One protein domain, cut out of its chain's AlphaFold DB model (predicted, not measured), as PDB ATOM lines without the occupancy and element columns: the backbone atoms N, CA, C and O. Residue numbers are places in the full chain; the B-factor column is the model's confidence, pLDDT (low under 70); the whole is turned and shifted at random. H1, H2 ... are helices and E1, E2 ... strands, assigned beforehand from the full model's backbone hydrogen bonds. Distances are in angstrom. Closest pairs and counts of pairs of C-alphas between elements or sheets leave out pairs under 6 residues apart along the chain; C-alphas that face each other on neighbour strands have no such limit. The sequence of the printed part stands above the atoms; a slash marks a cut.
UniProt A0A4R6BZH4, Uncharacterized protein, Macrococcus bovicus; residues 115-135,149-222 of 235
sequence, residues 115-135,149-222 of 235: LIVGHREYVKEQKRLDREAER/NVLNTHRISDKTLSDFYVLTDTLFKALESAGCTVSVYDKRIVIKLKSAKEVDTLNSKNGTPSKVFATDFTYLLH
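This is residues 115 to 135 and 149 to 222 of the 235 residues of an uncharacterized protein of Macrococcus bovicus (UniProt A0A4R6BZH4). What shape does the model show? A small, twisted sheet of three strands, E1, E2 and E3, has helix H2 packed along one face, and from this body two arms stick out, residues 124 to 135 of helix H1 and the tip of a long loop, residues 203 to 208. What is it made of, and how large is it? The printed part has 95 residues in a mixed class of helices and strands, in the order H1, H2, E1, E2, E3, and its sheet, E1 - E2 - E3, is antiparallel. It is only just extended, close to loose, with a radius of gyration of the C-alphas of 19.0 A and spans of 63 by 29 by 18 A.

How do the strands pair? E1, residues 180 to 185, E2, residues 188 to 193, and E3, residues 217 to 221, form a meander, each strand the antiparallel neighbour of the one before, and the sheet is only just strongly twisted, with C-alphas up to 4.3 A off its best plane. In the hairpin E1 and E2, N 183 and O 190 are 2.9 A apart, within hydrogen-bond range; in the hairpin E2 and E3, N 191 and O 219 are 3.0 A apart, also within range. Which helix is on the sheet? H2, residues 161 to 177, is on one face, giving two layers, a helix on one face of a sheet; its height over the sheet is 10.5 A. It lies over E1 and runs along the strands, at 9 degrees to E1 on the local plane, and the closest C-alphas of the two, those of Phe 172 and Val 182, are 6.5 A apart. Where is the other helix? H1, residues 115 to 135, is only just not on the sheet, with 4 pairs of C-alphas within 10 A. It is close to H2 but not clearly touching, at a shallow tilt of 27 degrees, opposite ways; their closest C-alphas, of Ile 116 and Tyr 165, are 6.8 A apart. How complete are the helix backbones? Every O i to N i+4 pair is within hydrogen-bond range in H2, and 16 of 17 are in H1.

Where do the strands lie? E1, residues 180 to 185, E2, residues 188 to 193, and E3, residues 217 to 221, measure 15.7, 15.9 and 13.0 A from first to last C-alpha; E3 ends with C-alpha 221 at (13.498, 68.520, 22.145). Where do the helices lie? H1, residues 115 to 135, measures 30.7 A from C-alpha 115 at (15.017, 65.576, 8.555), and H2, residues 161 to 177, measures 24.1 A.

Where is the printed part cut? Residues 136 to 148 are not printed, and C-alphas 135 and 149 are 28.1 A apart. Which link is long? That from E2 to E3, 23 residues, in which residues 198 to 199 pair with 212 to 213, antiparallel. Where is confidence low? pLDDT is under 70 at residue 149 and residues 194 to 218.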
ATOM      1  N   LEU A 115      15.349  64.299   7.903       89.31
ATOM      2  CA  LEU A 115      15.017  65.576   8.555       89.31
ATOM      3  C   LEU A 115      16.193  66.559   8.537       89.31
ATOM      4  O   LEU A 115      15.999  67.759   8.363       89.31
ATOM      5  N   ILE A 116      17.417  66.051   8.684       90.12
ATOM      6  CA  ILE A 116      18.639  66.858   8.632       90.12
ATOM      7  C   ILE A 116      18.924  67.270   7.190       90.12
ATOM      8  O   ILE A 116      19.275  68.421   6.951       90.12
ATOM      9  N   VAL A 117      18.728  66.368   6.223       90.12
ATOM     10  CA  VAL A 117      18.856  66.693   4.793       90.12
ATOM     11  C   VAL A 117      17.919  67.844   4.419       90.12
ATOM     12  O   VAL A 117      18.394  68.871   3.939       90.12
ATOM     13  N   GLY A 118      16.626  67.731   4.748       87.56
ATOM     14  CA  GLY A 118      15.652  68.795   4.482       87.56
ATOM     15  C   GLY A 118      15.979  70.105   5.209       87.56
ATOM     16  O   GLY A 118      15.835  71.189   4.646       87.56
ATOM     17  N   HIS A 119      16.499  70.031   6.439       88.44
ATOM     18  CA  HIS A 119      16.952  71.221   7.156       88.44
ATOM     19  C   HIS A 119      18.168  71.891   6.489       88.44
ATOM     20  O   HIS A 119      18.217  73.114   6.383       88.44
ATOM     21  N   ARG A 120      19.146  71.117   6.006       88.12
ATOM     22  CA  ARG A 120      20.331  71.660   5.319       88.12
ATOM     23  C   ARG A 120      19.967  72.357   4.012       88.12
ATOM     24  O   ARG A 120      20.542  73.400   3.708       88.12
ATOM     25  N   GLU A 121      19.021  71.803   3.258       88.00
ATOM     26  CA  GLU A 121      18.480  72.436   2.051       88.00
ATOM     27  C   GLU A 121      17.799  73.763   2.383       88.00
ATOM     28  O   GLU A 121      18.092  74.774   1.744       88.00
ATOM     29  N   TYR A 122      16.989  73.792   3.444       86.00
ATOM     30  CA  TYR A 122      16.378  75.019   3.945       86.00
ATOM     31  C   TYR A 122      17.423  76.084   4.317       86.00
ATOM     32  O   TYR A 122      17.334  77.214   3.843       86.00
ATOM     33  N   VAL A 123      18.448  75.739   5.106       85.31
ATOM     34  CA  VAL A 123      19.506  76.694   5.499       85.31
ATOM     35  C   VAL A 123      20.270  77.214   4.280       85.31
ATOM     36  O   VAL A 123      20.587  78.401   4.204       85.31
ATOM     37  N   LYS A 124      20.561  76.344   3.304       86.56
ATOM     38  CA  LYS A 124      21.224  76.740   2.053       86.56
ATOM     39  C   LYS A 124      20.376  77.739   1.266       86.56
ATOM     40  O   LYS A 124      20.928  78.711   0.750       86.56
ATOM     41  N   GLU A 125      19.070  77.504   1.191       85.00
ATOM     42  CA  GLU A 125      18.141  78.384   0.490       85.00
ATOM     43  C   GLU A 125      17.987  79.730   1.204       85.00
ATOM     44  O   GLU A 125      18.087  80.765   0.555       85.00
ATOM     45  N   GLN A 126      17.883  79.748   2.537       80.88
ATOM     46  CA  GLN A 126      17.878  80.998   3.312       80.88
ATOM     47  C   GLN A 126      19.148  81.825   3.058       80.88
ATOM     48  O   GLN A 126      19.058  82.978   2.647       80.88
ATOM     49  N   LYS A 127      20.339  81.211   3.138       84.00
ATOM     50  CA  LYS A 127      21.608  81.900   2.827       84.00
ATOM     51  C   LYS A 127      21.701  82.363   1.365       84.00
ATOM     52  O   LYS A 127      22.482  83.261   1.046       84.00
ATOM     53  N   ARG A 128      21.001  81.716   0.428       85.38
ATOM     54  CA  ARG A 128      20.919  82.158  -0.977       85.38
ATOM     55  C   ARG A 128      20.047  83.409  -1.086       85.38
ATOM     56  O   ARG A 128      20.476  84.367  -1.720       85.38
ATOM     57  N   LEU A 129      18.886  83.392  -0.436       78.75
ATOM     58  CA  LEU A 129      17.932  84.497  -0.411       78.75
ATOM     59  C   LEU A 129      18.505  85.740   0.274       78.75
ATOM     60  O   LEU A 129      18.335  86.837  -0.247       78.75
ATOM     61  N   ASP A 130      19.232  85.585   1.380       79.75
ATOM     62  CA  ASP A 130      19.860  86.717   2.074       79.75
ATOM     63  C   ASP A 130      20.883  87.428   1.176       79.75
ATOM     64  O   ASP A 130      20.830  88.644   1.007       79.75
ATOM     65  N   ARG A 131      21.736  86.660   0.482       83.81
ATOM     66  CA  ARG A 131      22.699  87.199  -0.497       83.81
ATOM     67  C   ARG A 131      22.031  87.863  -1.701       83.81
ATOM     68  O   ARG A 131      22.601  88.769  -2.301       83.81
ATOM     69  N   GLU A 132      20.859  87.387  -2.107       81.50
ATOM     70  CA  GLU A 132      20.079  87.986  -3.193       81.50
ATOM     71  C   GLU A 132      19.407  89.289  -2.741       81.50
ATOM     72  O   GLU A 132      19.430  90.277  -3.474       81.50
ATOM     73  N   ALA A 133      18.897  89.332  -1.508       76.00
ATOM     74  CA  ALA A 133      18.320  90.527  -0.900       76.00
ATOM     75  C   ALA A 133      19.364  91.632  -0.669       76.00
ATOM     76  O   ALA A 133      19.063  92.802  -0.890       76.00
ATOM     77  N   GLU A 134      20.596  91.269  -0.293       80.75
ATOM     78  CA  GLU A 134      21.734  92.199  -0.222       80.75
ATOM     79  C   GLU A 134      22.034  92.850  -1.582       80.75
ATOM     80  O   GLU A 134      22.411  94.019  -1.644       80.75
ATOM     81  N   ARG A 135      21.842  92.113  -2.684       79.69
ATOM     82  CA  ARG A 135      22.065  92.612  -4.051       79.69
ATOM     83  C   ARG A 135      20.876  93.401  -4.598       79.69
ATOM     84  O   ARG A 135      21.073  94.333  -5.373       79.69
ATOM     85  N   ASN A 149       8.804  72.531   8.374       67.00
ATOM     86  CA  ASN A 149       9.127  71.764   9.573       67.00
ATOM     87  C   ASN A 149      10.638  71.493   9.626       67.00
ATOM     88  O   ASN A 149      11.114  70.426   9.244       67.00
ATOM     89  N   VAL A 150      11.396  72.501  10.048       77.69
ATOM     90  CA  VAL A 150      12.861  72.520  10.060       77.69
ATOM     91  C   VAL A 150      13.385  72.488  11.490       77.69
ATOM     92  O   VAL A 150      12.739  72.997  12.401       77.69
ATOM     93  N   LEU A 151      14.557  71.885  11.701       83.06
ATOM     94  CA  LEU A 151      15.190  71.798  13.022       83.06
ATOM     95  C   LEU A 151      15.432  73.190  13.639       83.06
ATOM     96  O   LEU A 151      15.684  74.165  12.928       83.06
ATOM     97  N   ASN A 152      15.393  73.281  14.969       77.50
ATOM     98  CA  ASN A 152      15.621  74.516  15.722       77.50
ATOM     99  C   ASN A 152      17.107  74.925  15.776       77.50
ATOM    100  O   ASN A 152      17.730  74.934  16.834       77.50
ATOM    101  N   THR A 153      17.680  75.348  14.656       78.94
ATOM    102  CA  THR A 153      19.090  75.787  14.617       78.94
ATOM    103  C   THR A 153      19.291  77.272  14.906       78.94
ATOM    104  O   THR A 153      20.422  77.721  15.013       78.94
ATOM    105  N   HIS A 154      18.223  78.039  15.147       76.25
ATOM    106  CA  HIS A 154      18.305  79.478  15.443       76.25
ATOM    107  C   HIS A 154      19.149  79.839  16.682       76.25
ATOM    108  O   HIS A 154      19.593  80.976  16.804       76.25
ATOM    109  N   ARG A 155      19.365  78.895  17.611       77.94
ATOM    110  CA  ARG A 155      20.233  79.076  18.796       77.94
ATOM    111  C   ARG A 155      21.550  78.308  18.707       77.94
ATOM    112  O   ARG A 155      22.188  78.078  19.734       77.94
ATOM    113  N   ILE A 156      21.915  77.870  17.509       82.75
ATOM    114  CA  ILE A 156      23.117  77.089  17.230       82.75
ATOM    115  C   ILE A 156      23.976  77.923  16.290       82.75
ATOM    116  O   ILE A 156      23.516  78.378  15.245       82.75
ATOM    117  N   SER A 157      25.212  78.180  16.693       82.62
ATOM    118  CA  SER A 157      26.162  78.933  15.889       82.62
ATOM    119  C   SER A 157      26.582  78.137  14.652       82.62
ATOM    120  O   SER A 157      26.635  76.910  14.669       82.62
ATOM    121  N   ASP A 158      26.980  78.836  13.588       80.75
ATOM    122  CA  ASP A 158      27.520  78.192  12.381       80.75
ATOM    123  C   ASP A 158      28.746  77.301  12.687       80.75
ATOM    124  O   ASP A 158      29.011  76.351  11.952       80.75
ATOM    125  N   LYS A 159      29.472  77.567  13.788       84.69
ATOM    126  CA  LYS A 159      30.637  76.780  14.227       84.69
ATOM    127  C   LYS A 159      30.255  75.421  14.820       84.69
ATOM    128  O   LYS A 159      30.974  74.460  14.596       84.69
ATOM    129  N   THR A 160      29.156  75.347  15.570       87.19
ATOM    130  CA  THR A 160      28.683  74.117  16.241       87.19
ATOM    131  C   THR A 160      27.626  73.372  15.424       87.19
ATOM    132  O   THR A 160      27.206  72.271  15.781       87.19
ATOM    133  N   LEU A 161      27.195  73.948  14.300       86.31
ATOM    134  CA  LEU A 161      26.134  73.407  13.458       86.31
ATOM    135  C   LEU A 161      26.476  72.030  12.864       86.31
ATOM    136  O   LEU A 161      25.588  71.186  12.746       86.31
ATOM    137  N   SER A 162      27.741  71.778  12.506       87.31
ATOM    138  CA  SER A 162      28.173  70.450  12.041       87.31
ATOM    139  C   SER A 162      28.006  69.396  13.128       87.31
ATOM    140  O   SER A 162      27.447  68.330  12.868       87.31
ATOM    141  N   ASP A 163      28.426  69.721  14.346       87.69
ATOM    142  CA  ASP A 163      28.399  68.810  15.490       87.69
ATOM    143  C   ASP A 163      26.955  68.529  15.903       87.69
ATOM    144  O   ASP A 163      26.590  67.390  16.192       87.69
ATOM    145  N   PHE A 164      26.096  69.548  15.826       89.12
ATOM    146  CA  PHE A 164      24.657  69.388  15.990       89.12
ATOM    147  C   PHE A 164      24.067  68.384  14.991       89.12
ATOM    148  O   PHE A 164      23.260  67.536  15.383       89.12
ATOM    149  N   TYR A 165      24.462  68.431  13.714       90.75
ATOM    150  CA  TYR A 165      23.982  67.462  12.725       90.75
ATOM    151  C   TYR A 165      24.464  66.044  13.016       90.75
ATOM    152  O   TYR A 165      23.681  65.109  12.884       90.75
ATOM    153  N   VAL A 166      25.714  65.872  13.439       91.38
ATOM    154  CA  VAL A 166      26.248  64.556  13.822       91.38
ATOM    155  C   VAL A 166      25.509  63.999  15.042       91.38
ATOM    156  O   VAL A 166      25.075  62.844  15.037       91.38
ATOM    157  N   LEU A 167      25.306  64.833  16.064       90.25
ATOM    158  CA  LEU A 167      24.599  64.475  17.290       90.25
ATOM    159  C   LEU A 167      23.151  64.069  17.008       90.25
ATOM    160  O   LEU A 167      22.709  62.999  17.424       90.25
ATOM    161  N   THR A 168      22.411  64.918  16.294       89.25
ATOM    162  CA  THR A 168      20.998  64.661  15.990       89.25
ATOM    163  C   THR A 168      20.816  63.482  15.051       89.25
ATOM    164  O   THR A 168      19.887  62.712  15.251       89.25
ATOM    165  N   ASP A 169      21.709  63.278  14.081       91.69
ATOM    166  CA  ASP A 169      21.661  62.110  13.200       91.69
ATOM    167  C   ASP A 169      21.814  60.809  13.987       91.69
ATOM    168  O   ASP A 169      20.992  59.899  13.850       91.69
ATOM    169  N   THR A 170      22.833  60.759  14.848       90.75
ATOM    170  CA  THR A 170      23.114  59.597  15.695       90.75
ATOM    171  C   THR A 170      21.930  59.306  16.612       90.75
ATOM    172  O   THR A 170      21.468  58.169  16.687       90.75
ATOM    173  N   LEU A 171      21.384  60.347  17.249       88.69
ATOM    174  CA  LEU A 171      20.218  60.232  18.119       88.69
ATOM    175  C   LEU A 171      18.976  59.757  17.355       88.69
ATOM    176  O   LEU A 171      18.291  58.851  17.816       88.69
ATOM    177  N   PHE A 172      18.671  60.347  16.197       90.06
ATOM    178  CA  PHE A 172      17.478  59.995  15.424       90.06
ATOM    179  C   PHE A 172      17.529  58.548  14.957       90.06
ATOM    180  O   PHE A 172      16.550  57.832  15.133       90.06
ATOM    181  N   LYS A 173      18.676  58.099  14.443       89.88
ATOM    182  CA  LYS A 173      18.862  56.704  14.036       89.88
ATOM    183  C   LYS A 173      18.735  55.750  15.219       89.88
ATOM    184  O   LYS A 173      18.030  54.758  15.097       89.88
ATOM    185  N   ALA A 174      19.346  56.067  16.362       86.25
ATOM    186  CA  ALA A 174      19.219  55.247  17.568       86.25
ATOM    187  C   ALA A 174      17.758  55.143  18.043       86.25
ATOM    188  O   ALA A 174      17.289  54.056  18.369       86.25
ATOM    189  N   LEU A 175      17.015  56.256  18.022       85.38
ATOM    190  CA  LEU A 175      15.596  56.289  18.380       85.38
ATOM    191  C   LEU A 175      14.728  55.494  17.396       85.38
ATOM    192  O   LEU A 175      13.857  54.742  17.827       85.38
ATOM    193  N   GLU A 176      14.957  55.635  16.089       86.94
ATOM    194  CA  GLU A 176      14.234  54.871  15.065       86.94
ATOM    195  C   GLU A 176      14.545  53.370  15.152       86.94
ATOM    196  O   GLU A 176      13.629  52.552  15.061       86.94
ATOM    197  N   SER A 177      15.802  52.994  15.414       83.31
ATOM    198  CA  SER A 177      16.194  51.604  15.689       83.31
ATOM    199  C   SER A 177      15.542  51.043  16.958       83.31
ATOM    200  O   SER A 177      15.243  49.856  17.001       83.31
ATOM    201  N   ALA A 178      15.258  51.888  17.953       78.31
ATOM    202  CA  ALA A 178      14.496  51.529  19.151       78.31
ATOM    203  C   ALA A 178      12.963  51.532  18.935       78.31
ATOM    204  O   ALA A 178      12.204  51.389  19.893       78.31
ATOM    205  N   GLY A 179      12.480  51.721  17.700       79.44
ATOM    206  CA  GLY A 179      11.054  51.679  17.354       79.44
ATOM    207  C   GLY A 179      10.293  52.998  17.535       79.44
ATOM    208  O   GLY A 179       9.067  53.031  17.385       79.44
ATOM    209  N   CYS A 180      10.987  54.101  17.828       83.25
ATOM    210  CA  CYS A 180      10.376  55.428  17.897       83.25
ATOM    211  C   CYS A 180      10.201  56.035  16.498       83.25
ATOM    212  O   CYS A 180      10.913  55.714  15.553       83.25
ATOM    213  N   THR A 181       9.265  56.973  16.361       85.81
ATOM    214  CA  THR A 181       9.138  57.808  15.157       85.81
ATOM    215  C   THR A 181       9.600  59.222  15.470       85.81
ATOM    216  O   THR A 181       9.076  59.857  16.386       85.81
ATOM    217  N   VAL A 182      10.559  59.733  14.697       86.94
ATOM    218  CA  VAL A 182      11.072  61.100  14.846       86.94
ATOM    219  C   VAL A 182      10.486  61.998  13.760       86.94
ATOM    220  O   VAL A 182      10.514  61.679  12.571       86.94
ATOM    221  N   SER A 183       9.960  63.149  14.163       85.81
ATOM    222  CA  SER A 183       9.428  64.175  13.264       85.81
ATOM    223  C   SER A 183       9.781  65.575  13.767       85.81
ATOM    224  O   SER A 183      10.350  65.734  14.845       85.81
ATOM    225  N   VAL A 184       9.486  66.598  12.967       82.69
ATOM    226  CA  VAL A 184       9.654  68.000  13.360       82.69
ATOM    227  C   VAL A 184       8.312  68.694  13.214       82.69
ATOM    228  O   VAL A 184       7.664  68.560  12.177       82.69
ATOM    229  N   TYR A 185       7.906  69.432  14.241       76.31
ATOM    230  CA  TYR A 185       6.702  70.257  14.233       76.31
ATOM    231  C   TYR A 185       6.994  71.559  14.969       76.31
ATOM    232  O   TYR A 185       7.551  71.526  16.064       76.31
ATOM    233  N   ASP A 186       6.664  72.696  14.352       73.19
ATOM    234  CA  ASP A 186       6.906  74.031  14.919       73.19
ATOM    235  C   ASP A 186       8.333  74.200  15.484       73.19
ATOM    236  O   ASP A 186       8.565  74.548  16.641       73.19
ATOM    237  N   LYS A 187       9.326  73.840  14.661       70.00
ATOM    238  CA  LYS A 187      10.761  73.849  14.996       70.00
ATOM    239  C   LYS A 187      11.176  72.909  16.135       70.00
ATOM    240  O   LYS A 187      12.359  72.828  16.438       70.00
ATOM    241  N   ARG A 188      10.271  72.158  16.754       77.00
ATOM    242  CA  ARG A 188      10.598  71.198  17.815       77.00
ATOM    243  C   ARG A 188      10.749  69.806  17.231       77.00
ATOM    244  O   ARG A 188       9.996  69.407  16.343       77.00
ATOM    245  N   ILE A 189      11.717  69.058  17.747       81.75
ATOM    246  CA  ILE A 189      11.844  67.637  17.427       81.75
ATOM    247  C   ILE A 189      10.811  66.893  18.262       81.75
ATOM    248  O   ILE A 189      10.833  66.980  19.486       81.75
ATOM    249  N   VAL A 190       9.925  66.183  17.576       80.50
ATOM    250  CA  VAL A 190       8.823  65.397  18.121       80.50
ATOM    251  C   VAL A 190       9.222  63.929  18.046       80.50
ATOM    252  O   VAL A 190       9.358  63.379  16.951       80.50
ATOM    253  N   ILE A 191       9.392  63.292  19.201       81.50
ATOM    254  CA  ILE A 191       9.629  61.848  19.299       81.50
ATOM    255  C   ILE A 191       8.325  61.197  19.732       81.50
ATOM    256  O   ILE A 191       7.805  61.540  20.792       81.50
ATOM    257  N   LYS A 192       7.823  60.272  18.913       79.31
ATOM    258  CA  LYS A 192       6.636  59.467  19.196       79.31
ATOM    259  C   LYS A 192       7.033  58.036  19.510       79.31
ATOM    260  O   LYS A 192       7.721  57.399  18.709       79.31
ATOM    261  N   LEU A 193       6.553  57.525  20.635       72.75
ATOM    262  CA  LEU A 193       6.662  56.112  20.979       72.75
ATOM    263  C   LEU A 193       5.358  55.406  20.601       72.75
ATOM    264  O   LEU A 193       4.291  55.794  21.076       72.75
ATOM    265  N   LYS A 194       5.437  54.371  19.757       64.69
ATOM    266  CA  LYS A 194       4.268  53.545  19.441       64.69
ATOM    267  C   LYS A 194       3.921  52.700  20.665       64.69
ATOM    268  O   LYS A 194       4.698  51.830  21.049       64.69
ATOM    269  N   SER A 195       2.767  52.951  21.279       55.31
ATOM    270  CA  SER A 195       2.237  52.067  22.317       55.31
ATOM    271  C   SER A 195       1.679  50.797  21.674       55.31
ATOM    272  O   SER A 195       0.870  50.870  20.752       55.31
ATOM    273  N   ALA A 196       2.090  49.629  22.169       52.97
ATOM    274  CA  ALA A 196       1.551  48.335  21.746       52.97
ATOM    275  C   ALA A 196       0.185  48.004  22.388       52.97
ATOM    276  O   ALA A 196      -0.358  46.931  22.141       52.97
ATOM    277  N   LYS A 197      -0.376  48.894  23.224       48.50
ATOM    278  CA  LYS A 197      -1.679  48.672  23.866       48.50
ATOM    279  C   LYS A 197      -2.815  49.159  22.962       48.50
ATOM    280  O   LYS A 197      -2.995  50.365  22.778       48.50
ATOM    281  N   GLU A 198      -3.557  48.202  22.410       43.94
ATOM    282  CA  GLU A 198      -4.893  48.402  21.841       43.94
ATOM    283  C   GLU A 198      -5.804  48.908  22.971       43.94
ATOM    284  O   GLU A 198      -5.893  48.291  24.032       43.94
ATOM    285  N   VAL A 199      -6.385  50.093  22.797       49.38
ATOM    286  CA  VAL A 199      -7.386  50.667  23.700       49.38
ATOM    287  C   VAL A 199      -8.741  50.435  23.051       49.38
ATOM    288  O   VAL A 199      -8.888  50.635  21.844       49.38
ATOM    289  N   ASP A 200      -9.690  49.970  23.860       44.12
ATOM    290  CA  ASP A 200     -10.977  49.420  23.440       44.12
ATOM    291  C   ASP A 200     -11.688  50.191  22.320       44.12
ATOM    292  O   ASP A 200     -11.683  51.422  22.229       44.12
ATOM    293  N   THR A 201     -12.352  49.403  21.477       42.12
ATOM    294  CA  THR A 201     -13.162  49.816  20.333       42.12
ATOM    295  C   THR A 201     -14.168  50.906  20.700       42.12
ATOM    296  O   THR A 201     -15.187  50.646  21.339       42.12
ATOM    297  N   LEU A 202     -13.948  52.127  20.206       44.06
ATOM    298  CA  LEU A 202     -15.026  53.102  20.063       44.06
ATOM    299  C   LEU A 202     -15.956  52.608  18.952       44.06
ATOM    300  O   LEU A 202     -15.595  52.603  17.775       44.06
ATOM    301  N   ASN A 203     -17.156  52.178  19.342       42.09
ATOM    302  CA  ASN A 203     -18.224  51.795  18.424       42.09
ATOM    303  C   ASN A 203     -18.585  52.980  17.512       42.09
ATOM    304  O   ASN A 203     -19.371  53.856  17.874       42.09
ATOM    305  N   SER A 204     -18.009  53.005  16.309       45.91
ATOM    306  CA  SER A 204     -18.503  53.821  15.203       45.91
ATOM    307  C   SER A 204     -19.872  53.288  14.777       45.91
ATOM    308  O   SER A 204     -20.047  52.080  14.623       45.91
ATOM    309  N   LYS A 205     -20.839  54.185  14.538       50.41
ATOM    310  CA  LYS A 205     -22.202  53.847  14.075       50.41
ATOM    311  C   LYS A 205     -22.243  53.094  12.733       50.41
ATOM    312  O   LYS A 205     -23.306  52.615  12.359       50.41
ATOM    313  N   ASN A 206     -21.105  52.934  12.057       48.50
ATOM    314  CA  ASN A 206     -20.973  52.182  10.814       48.50
ATOM    315  C   ASN A 206     -19.939  51.054  10.971       48.50
ATOM    316  O   ASN A 206     -18.788  51.221  10.587       48.50
ATOM    317  N   GLY A 207     -20.355  49.932  11.567       46.16
ATOM    318  CA  GLY A 207     -19.984  48.546  11.223       46.16
ATOM    319  C   GLY A 207     -18.529  48.111  10.974       46.16
ATOM    320  O   GLY A 207     -18.342  46.976  10.548       46.16
ATOM    321  N   THR A 208     -17.496  48.922  11.201       39.41
ATOM    322  CA  THR A 208     -16.093  48.493  11.066       39.41
ATOM    323  C   THR A 208     -15.330  48.824  12.349       39.41
ATOM    324  O   THR A 208     -15.164  50.008  12.664       39.41
ATOM    325  N   PRO A 209     -14.869  47.820  13.122       39.06
ATOM    326  CA  PRO A 209     -14.087  48.072  14.324       39.06
ATOM    327  C   PRO A 209     -12.755  48.716  13.926       39.06
ATOM    328  O   PRO A 209     -11.928  48.109  13.246       39.06
ATOM    329  N   SER A 210     -12.563  49.974  14.317       40.78
ATOM    330  CA  SER A 210     -11.288  50.675  14.157       40.78
ATOM    331  C   SER A 210     -10.444  50.436  15.403       40.78
ATOM    332  O   SER A 210     -10.888  50.734  16.510       40.78
ATOM    333  N   LYS A 211      -9.234  49.898  15.228       41.69
ATOM    334  CA  LYS A 211      -8.270  49.718  16.320       41.69
ATOM    335  C   LYS A 211      -7.758  51.085  16.771       41.69
ATOM    336  O   LYS A 211      -7.174  51.809  15.965       41.69
ATOM    337  N   VAL A 212      -7.976  51.441  18.035       41.78
ATOM    338  CA  VAL A 212      -7.455  52.679  18.631       41.78
ATOM    339  C   VAL A 212      -6.242  52.310  19.482       41.78
ATOM    340  O   VAL A 212      -6.331  51.461  20.358       41.78
ATOM    341  N   PHE A 213      -5.082  52.905  19.215       45.59
ATOM    342  CA  PHE A 213      -3.867  52.683  20.011       45.59
ATOM    343  C   PHE A 213      -3.741  53.778  21.076       45.59
ATOM    344  O   PHE A 213      -4.039  54.943  20.799       45.59
ATOM    345  N   ALA A 214      -3.306  53.417  22.291       46.47
ATOM    346  CA  ALA A 214      -3.079  54.380  23.371       46.47
ATOM    347  C   ALA A 214      -2.116  55.499  22.931       46.47
ATOM    348  O   ALA A 214      -1.079  55.234  22.326       46.47
ATOM    349  N   THR A 215      -2.485  56.732  23.281       48.31
ATOM    350  CA  THR A 215      -1.831  58.022  23.003       48.31
ATOM    351  C   THR A 215      -0.309  57.978  22.811       48.31
ATOM    352  O   THR A 215       0.427  57.595  23.720       48.31
ATOM    353  N   ASP A 216       0.145  58.471  21.653       53.59
ATOM    354  CA  ASP A 216       1.545  58.760  21.323       53.59
ATOM    355  C   ASP A 216       2.209  59.596  22.435       53.59
ATOM    356  O   ASP A 216       1.953  60.799  22.556       53.59
ATOM    357  N   PHE A 217       3.110  59.008  23.229       57.59
ATOM    358  CA  PHE A 217       3.979  59.813  24.090       57.59
ATOM    359  C   PHE A 217       4.830  60.714  23.199       57.59
ATOM    360  O   PHE A 217       5.598  60.219  22.374       57.59
ATOM    361  N   THR A 218       4.661  62.028  23.353       63.75
ATOM    362  CA  THR A 218       5.339  63.040  22.545       63.75
ATOM    363  C   THR A 218       6.367  63.780  23.388       63.75
ATOM    364  O   THR A 218       6.008  64.520  24.301       63.75
ATOM    365  N   TYR A 219       7.647  63.624  23.051       72.44
ATOM    366  CA  TYR A 219       8.723  64.435  23.624       72.44
ATOM    367  C   TYR A 219       9.131  65.542  22.662       72.44
ATOM    368  O   TYR A 219       9.306  65.296  21.469       72.44
ATOM    369  N   LEU A 220       9.302  66.751  23.204       72.06
ATOM    370  CA  LEU A 220       9.731  67.937  22.469       72.06
ATOM    371  C   LEU A 220      11.167  68.284  22.857       72.06
ATOM    372  O   LEU A 220      11.419  68.699  23.988       72.06
ATOM    373  N   LEU A 221      12.103  68.139  21.921       75.56
ATOM    374  CA  LEU A 221      13.498  68.520  22.145       75.56
ATOM    375  C   LEU A 221      13.810  69.882  21.527       75.56
ATOM    376  O   LEU A 221      13.398  70.187  20.404       75.56
ATOM    377  N   HIS A 222      14.585  70.673  22.273       76.56
ATOM    378  CA  HIS A 222      15.108  71.960  21.840       76.56
ATOM    379  C   HIS A 222      16.593  72.092  22.211       76.56
ATOM    380  O   HIS A 222      16.956  72.193  23.380       76.56
TER     381      HIS A 222